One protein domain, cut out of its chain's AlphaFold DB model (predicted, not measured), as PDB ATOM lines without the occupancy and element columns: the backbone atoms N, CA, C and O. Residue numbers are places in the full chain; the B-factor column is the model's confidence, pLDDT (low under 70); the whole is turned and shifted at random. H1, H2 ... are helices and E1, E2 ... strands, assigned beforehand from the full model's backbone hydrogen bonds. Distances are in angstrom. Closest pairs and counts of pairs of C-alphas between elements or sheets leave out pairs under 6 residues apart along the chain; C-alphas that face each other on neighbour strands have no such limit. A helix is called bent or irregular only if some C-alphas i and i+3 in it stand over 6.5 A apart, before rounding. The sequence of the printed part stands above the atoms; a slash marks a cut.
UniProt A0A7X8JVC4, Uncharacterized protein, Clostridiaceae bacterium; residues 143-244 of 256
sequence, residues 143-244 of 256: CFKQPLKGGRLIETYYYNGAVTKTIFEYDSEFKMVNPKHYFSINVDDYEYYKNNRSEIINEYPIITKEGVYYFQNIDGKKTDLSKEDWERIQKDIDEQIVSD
ATOM      1  N   CYS A 143     142.134 121.033 169.196       78.19
ATOM      2  CA  CYS A 143     141.571 121.472 167.929       78.19
ATOM      3  C   CYS A 143     140.066 121.689 168.099       78.19
ATOM      4  O   CYS A 143     139.400 120.795 168.603       78.19
ATOM      5  N   PHE A 144     139.540 122.846 167.701       83.81
ATOM      6  CA  PHE A 144     138.102 123.119 167.779       83.81
ATOM      7  C   PHE A 144     137.628 123.920 166.575       83.81
ATOM      8  O   PHE A 144     138.280 124.889 166.157       83.81
ATOM      9  N   LYS A 145     136.480 123.521 166.027       88.69
ATOM     10  CA  LYS A 145     135.831 124.183 164.896       88.69
ATOM     11  C   LYS A 145     134.693 125.084 165.356       88.69
ATOM     12  O   LYS A 145     133.905 124.743 166.230       88.69
ATOM     13  N   GLN A 146     134.572 126.242 164.714       91.12
ATOM     14  CA  GLN A 146     133.455 127.162 164.908       91.12
ATOM     15  C   GLN A 146     132.911 127.639 163.558       91.12
ATOM     16  O   GLN A 146     133.689 127.900 162.631       91.12
ATOM     17  N   PRO A 147     131.586 127.804 163.437       94.12
ATOM     18  CA  PRO A 147     130.993 128.390 162.256       94.12
ATOM     19  C   PRO A 147     131.236 129.898 162.223       94.12
ATOM     20  O   PRO A 147     131.095 130.618 163.216       94.12
ATOM     21  N   LEU A 148     131.586 130.380 161.038       92.94
ATOM     22  CA  LEU A 148     131.651 131.789 160.697       92.94
ATOM     23  C   LEU A 148     130.458 132.166 159.818       92.94
ATOM     24  O   LEU A 148     129.950 131.367 159.028       92.94
ATOM     25  N   LYS A 149     130.073 133.440 159.876       91.81
ATOM     26  CA  LYS A 149     129.056 134.045 159.015       91.81
ATOM     27  C   LYS A 149     129.320 133.742 157.543       91.81
ATOM     28  O   LYS A 149     130.448 133.869 157.046       91.81
ATOM     29  N   GLY A 150     128.234 133.425 156.845       89.12
ATOM     30  CA  GLY A 150     128.268 133.071 155.433       89.12
ATOM     31  C   GLY A 150     128.838 131.678 155.188       89.12
ATOM     32  O   GLY A 150     129.510 131.505 154.178       89.12
ATOM     33  N   GLY A 151     128.612 130.714 156.090       90.94
ATOM     34  CA  GLY A 151     128.925 129.286 155.920       90.94
ATOM     35  C   GLY A 151     130.390 128.994 155.666       90.94
ATOM     36  O   GLY A 151     130.721 128.275 154.735       90.94
ATOM     37  N   ARG A 152     131.265 129.612 156.454       90.38
ATOM     38  CA  ARG A 152     132.688 129.260 156.509       90.38
ATOM     39  C   ARG A 152     132.965 128.623 157.859       90.38
ATOM     40  O   ARG A 152     132.204 128.836 158.800       90.38
ATOM     41  N   LEU A 153     134.061 127.888 157.974       90.12
ATOM     42  CA  LEU A 153     134.513 127.347 159.255       90.12
ATOM     43  C   LEU A 153     135.832 127.977 159.652       90.12
ATOM     44  O   LEU A 153     136.669 128.253 158.796       90.12
ATOM     45  N   ILE A 154     136.035 128.164 160.947       88.12
ATOM     46  CA  ILE A 154     137.361 128.355 161.513       88.12
ATOM     47  C   ILE A 154     137.701 127.163 162.385       88.12
ATOM     48  O   ILE A 154     136.917 126.778 163.241       88.12
ATOM     49  N   GLU A 155     138.882 126.609 162.191       86.44
ATOM     50  CA  GLU A 155     139.505 125.694 163.132       86.44
ATOM     51  C   GLU A 155     140.602 126.437 163.867       86.44
ATOM     52  O   GLU A 155     141.442 127.101 163.255       86.44
ATOM     53  N   THR A 156     140.591 126.336 165.186       84.38
ATOM     54  CA  THR A 156     141.690 126.817 166.006       84.38
ATOM     55  C   THR A 156     142.391 125.617 166.621       84.38
ATOM     56  O   THR A 156     141.767 124.797 167.288       84.38
ATOM     57  N   TYR A 157     143.698 125.538 166.403       81.88
ATOM     58  CA  TYR A 157     144.554 124.473 166.891       81.88
ATOM     59  C   TYR A 157     145.591 125.033 167.867       81.88
ATOM     60  O   TYR A 157     146.443 125.844 167.490       81.88
ATOM     61  N   TYR A 158     145.503 124.606 169.123       79.06
ATOM     62  CA  TYR A 158     146.452 124.880 170.189       79.06
ATOM     63  C   TYR A 158     147.451 123.745 170.294       79.06
ATOM     64  O   TYR A 158     147.140 122.664 170.777       79.06
ATOM     65  N   TYR A 159     148.697 123.998 169.936       72.88
ATOM     66  CA  TYR A 159     149.733 123.003 170.125       72.88
ATOM     67  C   TYR A 159     150.974 123.669 170.651       72.88
ATOM     68  O   TYR A 159     151.566 124.507 169.974       72.88
ATOM     69  N   ASN A 160     151.420 123.229 171.828       68.75
ATOM     70  CA  ASN A 160     152.779 123.508 172.264       68.75
ATOM     71  C   ASN A 160     153.083 125.023 172.359       68.75
ATOM     72  O   ASN A 160     154.130 125.483 171.911       68.75
ATOM     73  N   GLY A 161     152.132 125.801 172.889       64.12
ATOM     74  CA  GLY A 161     152.226 127.265 172.994       64.12
ATOM     75  C   GLY A 161     151.966 128.018 171.684       64.12
ATOM     76  O   GLY A 161     151.932 129.250 171.677       64.12
ATOM     77  N   ALA A 162     151.756 127.306 170.574       68.69
ATOM     78  CA  ALA A 162     151.324 127.864 169.303       68.69
ATOM     79  C   ALA A 162     149.800 127.806 169.158       68.69
ATOM     80  O   ALA A 162     149.157 126.837 169.559       68.69
ATOM     81  N   VAL A 163     149.244 128.840 168.532       75.12
ATOM     82  CA  VAL A 163     147.852 128.906 168.093       75.12
ATOM     83  C   VAL A 163     147.848 129.032 166.579       75.12
ATOM     84  O   VAL A 163     148.336 130.020 166.023       75.12
ATOM     85  N   THR A 164     147.266 128.045 165.913       77.44
ATOM     86  CA  THR A 164     146.960 128.102 164.483       77.44
ATOM     87  C   THR A 164     145.470 128.346 164.324       77.44
ATOM     88  O   THR A 164     144.673 127.751 165.035       77.44
ATOM     89  N   LYS A 165     145.085 129.225 163.406       80.44
ATOM     90  CA  LYS A 165     143.703 129.490 163.018       80.44
ATOM     91  C   LYS A 165     143.579 129.269 161.519       80.44
ATOM     92  O   LYS A 165     144.173 130.012 160.743       80.44
ATOM     93  N   THR A 166     142.817 128.268 161.111       81.56
ATOM     94  CA  THR A 166     142.568 127.967 159.702       81.56
ATOM     95  C   THR A 166     141.122 128.275 159.369       81.56
ATOM     96  O   THR A 166     140.226 127.719 159.989       81.56
ATOM     97  N   ILE A 167     140.888 129.152 158.394       83.94
ATOM     98  CA  ILE A 167     139.549 129.397 157.858       83.94
ATOM     99  C   ILE A 167     139.365 128.543 156.610       83.94
ATOM    100  O   ILE A 167     140.158 128.662 155.675       83.94
ATOM    101  N   PHE A 168     138.314 127.732 156.597       82.38
ATOM    102  CA  PHE A 168     137.918 126.884 155.483       82.38
ATOM    103  C   PHE A 168     136.659 127.420 154.811       82.38
ATOM    104  O   PHE A 168     135.720 127.883 155.469       82.38
ATOM    105  N   GLU A 169     136.639 127.296 153.493       86.25
ATOM    106  CA  GLU A 169     135.434 127.359 152.676       86.25
ATOM    107  C   GLU A 169     135.306 126.007 151.971       86.25
ATOM    108  O   GLU A 169     136.320 125.370 151.667       86.25
ATOM    109  N   TYR A 170     134.081 125.555 151.731       88.25
ATOM    110  CA  TYR A 170     133.819 124.331 150.983       88.25
ATOM    111  C   TYR A 170     133.196 124.667 149.630       88.25
ATOM    112  O   TYR A 170     132.482 125.663 149.499       88.25
ATOM    113  N   ASP A 171     133.499 123.856 148.619       88.25
ATOM    114  CA  ASP A 171     132.658 123.772 147.427       88.25
ATOM    115  C   ASP A 171     131.445 122.866 147.680       88.25
ATOM    116  O   ASP A 171     131.343 122.236 148.731       88.25
ATOM    117  N   SER A 172     130.554 122.771 146.691       89.69
ATOM    118  CA  SER A 172     129.301 122.009 146.775       89.69
ATOM    119  C   SER A 172     129.485 120.501 146.978       89.69
ATOM    120  O   SER A 172     128.517 119.800 147.240       89.69
ATOM    121  N   GLU A 173     130.703 119.977 146.818       88.75
ATOM    122  CA  GLU A 173     131.043 118.572 147.075       88.75
ATOM    123  C   GLU A 173     131.789 118.405 148.411       88.75
ATOM    124  O   GLU A 173     132.459 117.394 148.628       88.75
ATOM    125  N   PHE A 174     131.730 119.411 149.290       88.94
ATOM    126  CA  PHE A 174     132.453 119.453 150.560       88.94
ATOM    127  C   PHE A 174     133.979 119.344 150.427       88.94
ATOM    128  O   PHE A 174     134.687 118.986 151.374       88.94
ATOM    129  N   LYS A 175     134.540 119.732 149.275       86.56
ATOM    130  CA  LYS A 175     135.994 119.862 149.127       86.56
ATOM    131  C   LYS A 175     136.428 121.236 149.598       86.56
ATOM    132  O   LYS A 175     135.850 122.255 149.231       86.56
ATOM    133  N   MET A 176     137.481 121.267 150.410       82.44
ATOM    134  CA  MET A 176     138.042 122.525 150.898       82.44
ATOM    135  C   MET A 176     138.576 123.360 149.733       82.44
ATOM    136  O   MET A 176     139.459 122.924 148.989       82.44
ATOM    137  N   VAL A 177     138.089 124.590 149.626       77.69
ATOM    138  CA  VAL A 177     138.541 125.590 148.664       77.69
ATOM    139  C   VAL A 177     139.070 126.811 149.414       77.69
ATOM    140  O   VAL A 177     138.489 127.278 150.385       77.69
ATOM    141  N   ASN A 178     140.214 127.334 148.971       66.38
ATOM    142  CA  ASN A 178     140.819 128.566 149.498       66.38
ATOM    143  C   ASN A 178     141.069 128.629 151.029       66.38
ATOM    144  O   ASN A 178     140.769 129.666 151.631       66.38
ATOM    145  N   PRO A 179     141.666 127.609 151.680       65.00
ATOM    146  CA  PRO A 179     142.004 127.708 153.095       65.00
ATOM    147  C   PRO A 179     142.947 128.894 153.363       65.00
ATOM    148  O   PRO A 179     143.940 129.107 152.656       65.00
ATOM    149  N   LYS A 180     142.630 129.678 154.396       61.25
ATOM    150  CA  LYS A 180     143.486 130.764 154.900       61.25
ATOM    151  C   LYS A 180     144.044 130.371 156.259       61.25
ATOM    152  O   LYS A 180     143.265 130.157 157.184       61.25
ATOM    153  N   HIS A 181     145.369 130.338 156.390       59.31
ATOM    154  CA  HIS A 181     146.034 129.962 157.635       59.31
ATOM    155  C   HIS A 181     146.652 131.184 158.318       59.31
ATOM    156  O   HIS A 181     147.459 131.919 157.746       59.31
ATOM    157  N   TYR A 182     146.288 131.373 159.575       57.22
ATOM    158  CA  TYR A 182     146.800 132.393 160.473       57.22
ATOM    159  C   TYR A 182     147.518 131.697 161.624       57.22
ATOM    160  O   TYR A 182     147.039 130.686 162.131       57.22
ATOM    161  N   PHE A 183     148.673 132.204 162.039       58.00
ATOM    162  CA  PHE A 183     149.501 131.519 163.024       58.00
ATOM    163  C   PHE A 183     150.141 132.488 164.018       58.00
ATOM    164  O   PHE A 183     150.616 133.562 163.639       58.00
ATOM    165  N   SER A 184     150.195 132.072 165.285       55.12
ATOM    166  CA  SER A 184     150.869 132.785 166.374       55.12
ATOM    167  C   SER A 184     151.543 131.817 167.352       55.12
ATOM    168  O   SER A 184     151.059 130.704 167.546       55.12
ATOM    169  N   ILE A 185     152.648 132.226 167.988       54.62
ATOM    170  CA  ILE A 185     153.336 131.464 169.054       54.62
ATOM    171  C   ILE A 185     153.508 132.346 170.289       54.62
ATOM    172  O   ILE A 185     153.990 133.476 170.174       54.62
ATOM    173  N   ASN A 186     153.180 131.815 171.469       48.69
ATOM    174  CA  ASN A 186     153.530 132.421 172.750       48.69
ATOM    175  C   ASN A 186     154.945 131.998 173.196       48.69
ATOM    176  O   ASN A 186     155.332 130.835 173.102       48.69
ATOM    177  N   VAL A 187     155.730 132.967 173.663       44.88
ATOM    178  CA  VAL A 187     157.167 132.839 173.941       44.88
ATOM    179  C   VAL A 187     157.447 132.136 175.277       44.88
ATOM    180  O   VAL A 187     158.534 131.601 175.441       44.88
ATOM    181  N   ASP A 188     156.508 132.049 176.219       43.56
ATOM    182  CA  ASP A 188     156.807 131.454 177.535       43.56
ATOM    183  C   ASP A 188     157.030 129.923 177.492       43.56
ATOM    184  O   ASP A 188     157.793 129.388 178.298       43.56
ATOM    185  N   ASP A 189     156.495 129.222 176.483       47.66
ATOM    186  CA  ASP A 189     156.766 127.793 176.236       47.66
ATOM    187  C   ASP A 189     158.077 127.542 175.447       47.66
ATOM    188  O   ASP A 189     158.507 126.404 175.241       47.66
ATOM    189  N   TYR A 190     158.770 128.599 175.013       43.41
ATOM    190  CA  TYR A 190     159.955 128.547 174.145       43.41
ATOM    191  C   TYR A 190     161.195 127.908 174.790       43.41
ATOM    192  O   TYR A 190     161.928 127.166 174.129       43.41
ATOM    193  N   GLU A 191     161.452 128.171 176.078       48.97
ATOM    194  CA  GLU A 191     162.602 127.599 176.804       48.97
ATOM    195  C   GLU A 191     162.506 126.063 176.891       48.97
ATOM    196  O   GLU A 191     163.523 125.367 176.842       48.97
ATOM    197  N   TYR A 192     161.287 125.510 176.917       47.72
ATOM    198  CA  TYR A 192     161.055 124.069 176.814       47.72
ATOM    199  C   TYR A 192     161.386 123.526 175.408       47.72
ATOM    200  O   TYR A 192     162.034 122.481 175.296       47.72
ATOM    201  N   TYR A 193     161.030 124.242 174.331       48.38
ATOM    202  CA  TYR A 193     161.306 123.815 172.945       48.38
ATOM    203  C   TYR A 193     162.777 123.841 172.572       48.38
ATOM    204  O   TYR A 193     163.277 122.884 171.972       48.38
ATOM    205  N   LYS A 194     163.480 124.904 172.965       45.75
ATOM    206  CA  LYS A 194     164.918 125.065 172.726       45.75
ATOM    207  C   LYS A 194     165.729 123.869 173.231       45.75
ATOM    208  O   LYS A 194     166.734 123.512 172.623       45.75
ATOM    209  N   ASN A 195     165.283 123.248 174.322       52.19
ATOM    210  CA  ASN A 195     166.007 122.170 174.987       52.19
ATOM    211  C   ASN A 195     165.584 120.756 174.540       52.19
ATOM    212  O   ASN A 195     166.341 119.820 174.784       52.19
ATOM    213  N   ASN A 196     164.429 120.582 173.876       47.66
ATOM    214  CA  ASN A 196     163.835 119.253 173.646       47.66
ATOM    215  C   ASN A 196     163.560 118.858 172.180       47.66
ATOM    216  O   ASN A 196     163.239 117.693 171.941       47.66
ATOM    217  N   ARG A 197     163.685 119.745 171.178       49.75
ATOM    218  CA  ARG A 197     163.523 119.352 169.757       49.75
ATOM    219  C   ARG A 197     164.479 120.086 168.814       49.75
ATOM    220  O   ARG A 197     164.269 121.245 168.484       49.75
ATOM    221  N   SER A 198     165.477 119.367 168.297       46.19
ATOM    222  CA  SER A 198     166.439 119.857 167.295       46.19
ATOM    223  C   SER A 198     165.922 119.848 165.849       46.19
ATOM    224  O   SER A 198     166.556 120.440 164.982       46.19
ATOM    225  N   GLU A 199     164.800 119.183 165.561       44.34
ATOM    226  CA  GLU A 199     164.352 118.943 164.176       44.34
ATOM    227  C   GLU A 199     163.321 119.966 163.668       44.34
ATOM    228  O   GLU A 199     163.345 120.305 162.492       44.34
ATOM    229  N   ILE A 200     162.511 120.571 164.548       44.19
ATOM    230  CA  ILE A 200     161.563 121.649 164.174       44.19
ATOM    231  C   ILE A 200     162.301 122.971 163.877       44.19
ATOM    232  O   ILE A 200     161.823 123.812 163.119       44.19
ATOM    233  N   ILE A 201     163.502 123.138 164.440       42.53
ATOM    234  CA  ILE A 201     164.313 124.363 164.364       42.53
ATOM    235  C   ILE A 201     164.907 124.590 162.962       42.53
ATOM    236  O   ILE A 201     165.226 125.722 162.610       42.53
ATOM    237  N   ASN A 202     165.038 123.544 162.139       38.56
ATOM    238  CA  ASN A 202     165.741 123.639 160.855       38.56
ATOM    239  C   ASN A 202     164.840 123.969 159.652       38.56
ATOM    240  O   ASN A 202     165.368 124.342 158.607       38.56
ATOM    241  N   GLU A 203     163.513 123.869 159.777       36.09
ATOM    242  CA  GLU A 203     162.574 124.182 158.680       36.09
ATOM    243  C   GLU A 203     161.959 125.586 158.771       36.09
ATOM    244  O   GLU A 203     161.385 126.076 157.797       36.09
ATOM    245  N   TYR A 204     162.123 126.281 159.901       35.00
ATOM    246  CA  TYR A 204     161.551 127.609 160.110       35.00
ATOM    247  C   TYR A 204     162.607 128.586 160.643       35.00
ATOM    248  O   TYR A 204     163.199 128.317 161.685       35.00
ATOM    249  N   PRO A 205     162.868 129.732 159.979       30.36
ATOM    250  CA  PRO A 205     163.762 130.747 160.525       30.36
ATOM    251  C   PRO A 205     163.146 131.353 161.797       30.36
ATOM    252  O   PRO A 205     162.130 132.043 161.744       30.36
ATOM    253  N   ILE A 206     163.756 131.066 162.949       34.59
ATOM    254  CA  ILE A 206     163.312 131.526 164.272       34.59
ATOM    255  C   ILE A 206     163.929 132.903 164.561       34.59
ATOM    256  O   ILE A 206     165.147 133.021 164.704       34.59
ATOM    257  N   ILE A 207     163.096 133.943 164.679       36.81
ATOM    258  CA  ILE A 207     163.500 135.289 165.118       36.81
ATOM    259  C   ILE A 207     162.963 135.525 166.532       36.81
ATOM    260  O   ILE A 207     161.764 135.480 166.782       36.81
ATOM    261  N   THR A 208     163.873 135.776 167.468       37.25
ATOM    262  CA  THR A 208     163.599 136.025 168.887       37.25
ATOM    263  C   THR A 208     163.120 137.463 169.116       37.25
ATOM    264  O   THR A 208     163.950 138.375 169.111       37.25
ATOM    265  N   LYS A 209     161.815 137.676 169.328       39.16
ATOM    266  CA  LYS A 209     161.205 138.834 170.022       39.16
ATOM    267  C   LYS A 209     159.715 138.548 170.287       39.16
ATOM    268  O   LYS A 209     159.199 137.594 169.721       39.16
ATOM    269  N   GLU A 210     159.086 139.316 171.186       47.97
ATOM    270  CA  GLU A 210     157.650 139.241 171.538       47.97
ATOM    271  C   GLU A 210     156.770 138.797 170.356       47.97
ATOM    272  O   GLU A 210     156.801 139.467 169.331       47.97
ATOM    273  N   GLY A 211     156.024 137.692 170.527       57.78
ATOM    274  CA  GLY A 211     155.013 137.146 169.608       57.78
ATOM    275  C   GLY A 211     155.384 137.146 168.119       57.78
ATOM    276  O   GLY A 211     155.263 138.162 167.443       57.78
ATOM    277  N   VAL A 212     155.763 135.998 167.554       64.00
ATOM    278  CA  VAL A 212     155.869 135.877 166.088       64.00
ATOM    279  C   VAL A 212     154.471 135.647 165.513       64.00
ATOM    280  O   VAL A 212     153.807 134.679 165.886       64.00
ATOM    281  N   TYR A 213     154.052 136.515 164.589       67.75
ATOM    282  CA  TYR A 213     152.774 136.435 163.880       67.75
ATOM    283  C   TYR A 213     153.026 136.317 162.381       67.75
ATOM    284  O   TYR A 213     153.781 137.109 161.816       67.75
ATOM    285  N   TYR A 214     152.387 135.359 161.715       68.31
ATOM    286  CA  TYR A 214     152.425 135.297 160.257       68.31
ATOM    287  C   TYR A 214     151.131 134.748 159.666       68.31
ATOM    288  O   TYR A 214     150.389 133.981 160.282       68.31
ATOM    289  N   PHE A 215     150.891 135.139 158.423       68.31
ATOM    290  CA  PHE A 215     149.899 134.542 157.545       68.31
ATOM    291  C   PHE A 215     150.586 133.545 156.608       68.31
ATOM    292  O   PHE A 215     151.672 133.825 156.097       68.31
ATOM    293  N   GLN A 216     149.947 132.401 156.367       65.75
ATOM    294  CA  GLN A 216     150.363 131.426 155.367       65.75
ATOM    295  C   GLN A 216     149.201 131.140 154.410       65.75
ATOM    296  O   GLN A 216     148.084 130.813 154.811       65.75
ATOM    297  N   ASN A 217     149.466 131.275 153.117       59.50
ATOM    298  CA  ASN A 217     148.550 130.875 152.051       59.50
ATOM    299  C   ASN A 217     148.741 129.389 151.688       59.50
ATOM    300  O   ASN A 217     149.695 128.738 152.108       59.50
ATOM    301  N   ILE A 218     147.837 128.863 150.857       57.44
ATOM    302  CA  ILE A 218     147.815 127.446 150.457       57.44
ATOM    303  C   ILE A 218     149.098 126.967 149.748       57.44
ATOM    304  O   ILE A 218     149.417 125.784 149.792       57.44
ATOM    305  N   ASP A 219     149.856 127.869 149.111       66.19
ATOM    306  CA  ASP A 219     151.140 127.540 148.468       66.19
ATOM    307  C   ASP A 219     152.320 127.469 149.461       66.19
ATOM    308  O   ASP A 219     153.454 127.184 149.074       66.19
ATOM    309  N   GLY A 220     152.049 127.705 150.748       62.66
ATOM    310  CA  GLY A 220     153.012 127.635 151.837       62.66
ATOM    311  C   GLY A 220     153.815 128.918 152.059       62.66
ATOM    312  O   GLY A 220     154.577 128.974 153.032       62.66
ATOM    313  N   LYS A 221     153.654 129.955 151.226       69.12
ATOM    314  CA  LYS A 221     154.344 131.238 151.388       69.12
ATOM    315  C   LYS A 221     153.889 131.948 152.664       69.12
ATOM    316  O   LYS A 221     152.707 132.112 152.954       69.12
ATOM    317  N   LYS A 222     154.870 132.423 153.429       72.44
ATOM    318  CA  LYS A 222     154.636 133.140 154.682       72.44
ATOM    319  C   LYS A 222     154.773 134.643 154.486       72.44
ATOM    320  O   LYS A 222     155.669 135.100 153.773       72.44
ATOM    321  N   THR A 223     153.896 135.387 155.143       74.12
ATOM    322  CA  THR A 223     153.954 136.844 155.254       74.12
ATOM    323  C   THR A 223     153.949 137.200 156.731       74.12
ATOM    324  O   THR A 223     152.970 136.912 157.421       74.12
ATOM    325  N   ASP A 224     155.035 137.806 157.202       80.38
ATOM    326  CA  ASP A 224     155.143 138.286 158.578       80.38
ATOM    327  C   ASP A 224     154.092 139.369 158.846       80.38
ATOM    328  O   ASP A 224     153.808 140.208 157.986       80.38
ATOM    329  N   LEU A 225     153.520 139.345 160.045       72.50
ATOM    330  CA  LEU A 225     152.528 140.305 160.513       72.50
ATOM    331  C   LEU A 225     153.098 141.075 161.705       72.50
ATOM    332  O   LEU A 225     153.803 140.509 162.544       72.50
ATOM    333  N   SER A 226     152.772 142.366 161.809       82.81
ATOM    334  CA  SER A 226     152.976 143.070 163.075       82.81
ATOM    335  C   SER A 226     151.965 142.579 164.115       82.81
ATOM    336  O   SER A 226     150.945 141.968 163.781       82.81
ATOM    337  N   LYS A 227     152.222 142.878 165.390       82.00
ATOM    338  CA  LYS A 227     151.273 142.599 166.470       82.00
ATOM    339  C   LYS A 227     149.930 143.302 166.240       82.00
ATOM    340  O   LYS A 227     148.887 142.687 166.419       82.00
ATOM    341  N   GLU A 228     149.951 144.555 165.794       85.62
ATOM    342  CA  GLU A 228     148.740 145.332 165.504       85.62
ATOM    343  C   GLU A 228     147.947 144.741 164.330       85.62
ATOM    344  O   GLU A 228     146.716 144.709 164.361       85.62
ATOM    345  N   ASP A 229     148.639 144.254 163.294       82.31
ATOM    346  CA  ASP A 229     147.992 143.569 162.173       82.31
ATOM    347  C   ASP A 229     147.359 142.247 162.618       82.31
ATOM    348  O   ASP A 229     146.237 141.941 162.212       82.31
ATOM    349  N   TRP A 230     148.042 141.491 163.479       81.25
ATOM    350  CA  TRP A 230     147.501 140.274 164.075       81.25
ATOM    351  C   TRP A 230     146.263 140.545 164.936       81.25
ATOM    352  O   TRP A 230     145.240 139.896 164.741       81.25
ATOM    353  N   GLU A 231     146.318 141.524 165.839       84.50
ATOM    354  CA  GLU A 231     145.183 141.913 166.690       84.50
ATOM    355  C   GLU A 231     143.983 142.384 165.855       84.50
ATOM    356  O   GLU A 231     142.839 142.048 166.165       84.50
ATOM    357  N   ARG A 232     144.226 143.107 164.750       84.31
ATOM    358  CA  ARG A 232     143.172 143.480 163.797       84.31
ATOM    359  C   ARG A 232     142.551 142.250 163.137       84.31
ATOM    360  O   ARG A 232     141.333 142.147 163.101       84.31
ATOM    361  N   ILE A 233     143.368 141.312 162.657       82.56
ATOM    362  CA  ILE A 233     142.886 140.063 162.048       82.56
ATOM    363  C   ILE A 233     142.077 139.240 163.052       82.56
ATOM    364  O   ILE A 233     141.025 138.721 162.691       82.56
ATOM    365  N   GLN A 234     142.539 139.123 164.298       82.62
ATOM    366  CA  GLN A 234     141.797 138.428 165.350       82.62
ATOM    367  C   GLN A 234     140.426 139.061 165.557       82.62
ATOM    368  O   GLN A 234     139.422 138.360 165.499       82.62
ATOM    369  N   LYS A 235     140.374 140.387 165.690       86.94
ATOM    370  CA  LYS A 235     139.111 141.111 165.821       86.94
ATOM    371  C   LYS A 235     138.185 140.883 164.619       86.94
ATOM    372  O   LYS A 235     137.004 140.610 164.808       86.94
ATOM    373  N   ASP A 236     138.714 140.951 163.399       86.12
ATOM    374  CA  ASP A 236     137.938 140.720 162.175       86.12
ATOM    375  C   ASP A 236     137.389 139.282 162.107       86.12
ATOM    376  O   ASP A 236     136.302 139.055 161.572       86.12
ATOM    377  N   ILE A 237     138.137 138.299 162.620       86.06
ATOM    378  CA  ILE A 237     137.694 136.904 162.741       86.06
ATOM    379  C   ILE A 237     136.592 136.787 163.793       86.06
ATOM    380  O   ILE A 237     135.548 136.208 163.502       86.06
ATOM    381  N   ASP A 238     136.791 137.362 164.978       88.25
ATOM    382  CA  ASP A 238     135.838 137.290 166.088       88.25
ATOM    383  C   ASP A 238     134.490 137.926 165.713       88.25
ATOM    384  O   ASP A 238     133.431 137.390 166.030       88.25
ATOM    385  N   GLU A 239     134.501 139.019 164.942       91.38
ATOM    386  CA  GLU A 239     133.285 139.651 164.406       91.38
ATOM    387  C   GLU A 239     132.534 138.774 163.385       91.38
ATOM    388  O   GLU A 239     131.345 138.997 163.112       91.38
ATOM    389  N   GLN A 240     133.211 137.780 162.807       92.19
ATOM    390  CA  GLN A 240     132.636 136.825 161.864       92.19
ATOM    391  C   GLN A 240     132.148 135.544 162.531       92.19
ATOM    392  O   GLN A 240     131.384 134.831 161.886       92.19
ATOM    393  N   ILE A 241     132.534 135.255 163.774       92.00
ATOM    394  CA  ILE A 241     131.998 134.110 164.514       92.00
ATOM    395  C   ILE A 241     130.479 134.277 164.650       92.00
ATOM    396  O   ILE A 241     129.965 135.377 164.884       92.00
ATOM    397  N   VAL A 242     129.750 133.183 164.430       93.50
ATOM    398  CA  VAL A 242     128.301 133.132 164.651       93.50
ATOM    399  C   VAL A 242     128.009 133.414 166.122       93.50
ATOM    400  O   VAL A 242     128.593 132.794 167.007       93.50
ATOM    401  N   SER A 243     127.098 134.349 166.386       92.06
ATOM    402  CA  SER A 243     126.801 134.769 167.755       92.06
ATOM    403  C   SER A 243     126.035 133.699 168.533       92.06
ATOM    404  O   SER A 243     125.192 133.008 167.967       92.06
ATOM    405  N   ASP A 244     126.239 133.622 169.853       89.50
ATOM    406  CA  ASP A 244     125.532 132.681 170.742       89.50
ATOM    407  C   ASP A 244     124.001 132.722 170.598       89.50
ATOM    408  O   ASP A 244     123.338 131.709 170.797       89.50
TER     409      ASP A 244
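This is residues 143 to 244 of the 256 residues of an uncharacterized protein of Clostridiaceae bacterium (UniProt A0A7X8JVC4). One twisted antiparallel sheet of six strands makes a wall, with helix H2 slantwise over one face and no named helix on the other. H1 and the loop after it lie past one end of the sheet, where residues 194 to 200 and 202 to 207 stick out. The 102 printed residues run E1 E2 E3 E4 H1 E5 E6 H2, class mixed, helices and strands; the sheet's order is E1 - E2 - E3 - E4 - E5 - E6. The whole is only just compact, close to loose, with a radius of gyration of the C-alphas of 15.1 A, and elongated, spanning 45 by 27 by 23 A.

E1, residues 143 to 148, starts at C-alpha 143 (141.571, 121.472, 167.929). E2 is 152 to 159, 22.7 A; E3 is 162 to 170, 25.6 A; E4 is 176 to 185, 25.4 A, and bends by 50 degrees at residue 179. E5 is 212 to 216 and E6 is 222 to 225. H1 is 187 to 196, 15.1 A; H2 is 227 to 238, 16.3 A, ending at C-alpha 238 (135.838, 137.290, 166.088).

E1 to E4 form a meander, each strand the antiparallel neighbour of the one before, with N 146 and O 154 at 2.8 A, N 155 and O 166 at 2.8 A, and N 165 and O 182 at 2.8 A. E5 follows beside E4, N 183 and O 214 at 3.0 A; the hairpin E5 and E6 has N 215 and O 223 at 2.9 A. H2 makes two layers with the sheet, a helix on one face, at a height of 8.8 A; it is over E5 and only just over E4, with 3 C-alphas falling on E4, and stands at 48 degrees to E5 on the local plane. The closest C-alphas of E5 and H2 are Tyr 213 and Trp 230, 6.5 A. H1 is only just not on the sheet, with 4 pairs of C-alphas within 10 A, and is apart from H2. In H2 every O i to N i+4 pair is within hydrogen-bond range, in H1 3 of 6; H1 is only just irregular, C-alphas 188 and 191 being 7.0 A apart.

The C-alphas farthest apart, Ser 172 and Asn 195, are 46.3 A apart. The printed part has no cut; the link H1 to E5 is long, 15 residues. Confidence is under 70 at residues 160 to 162 and 178 to 221.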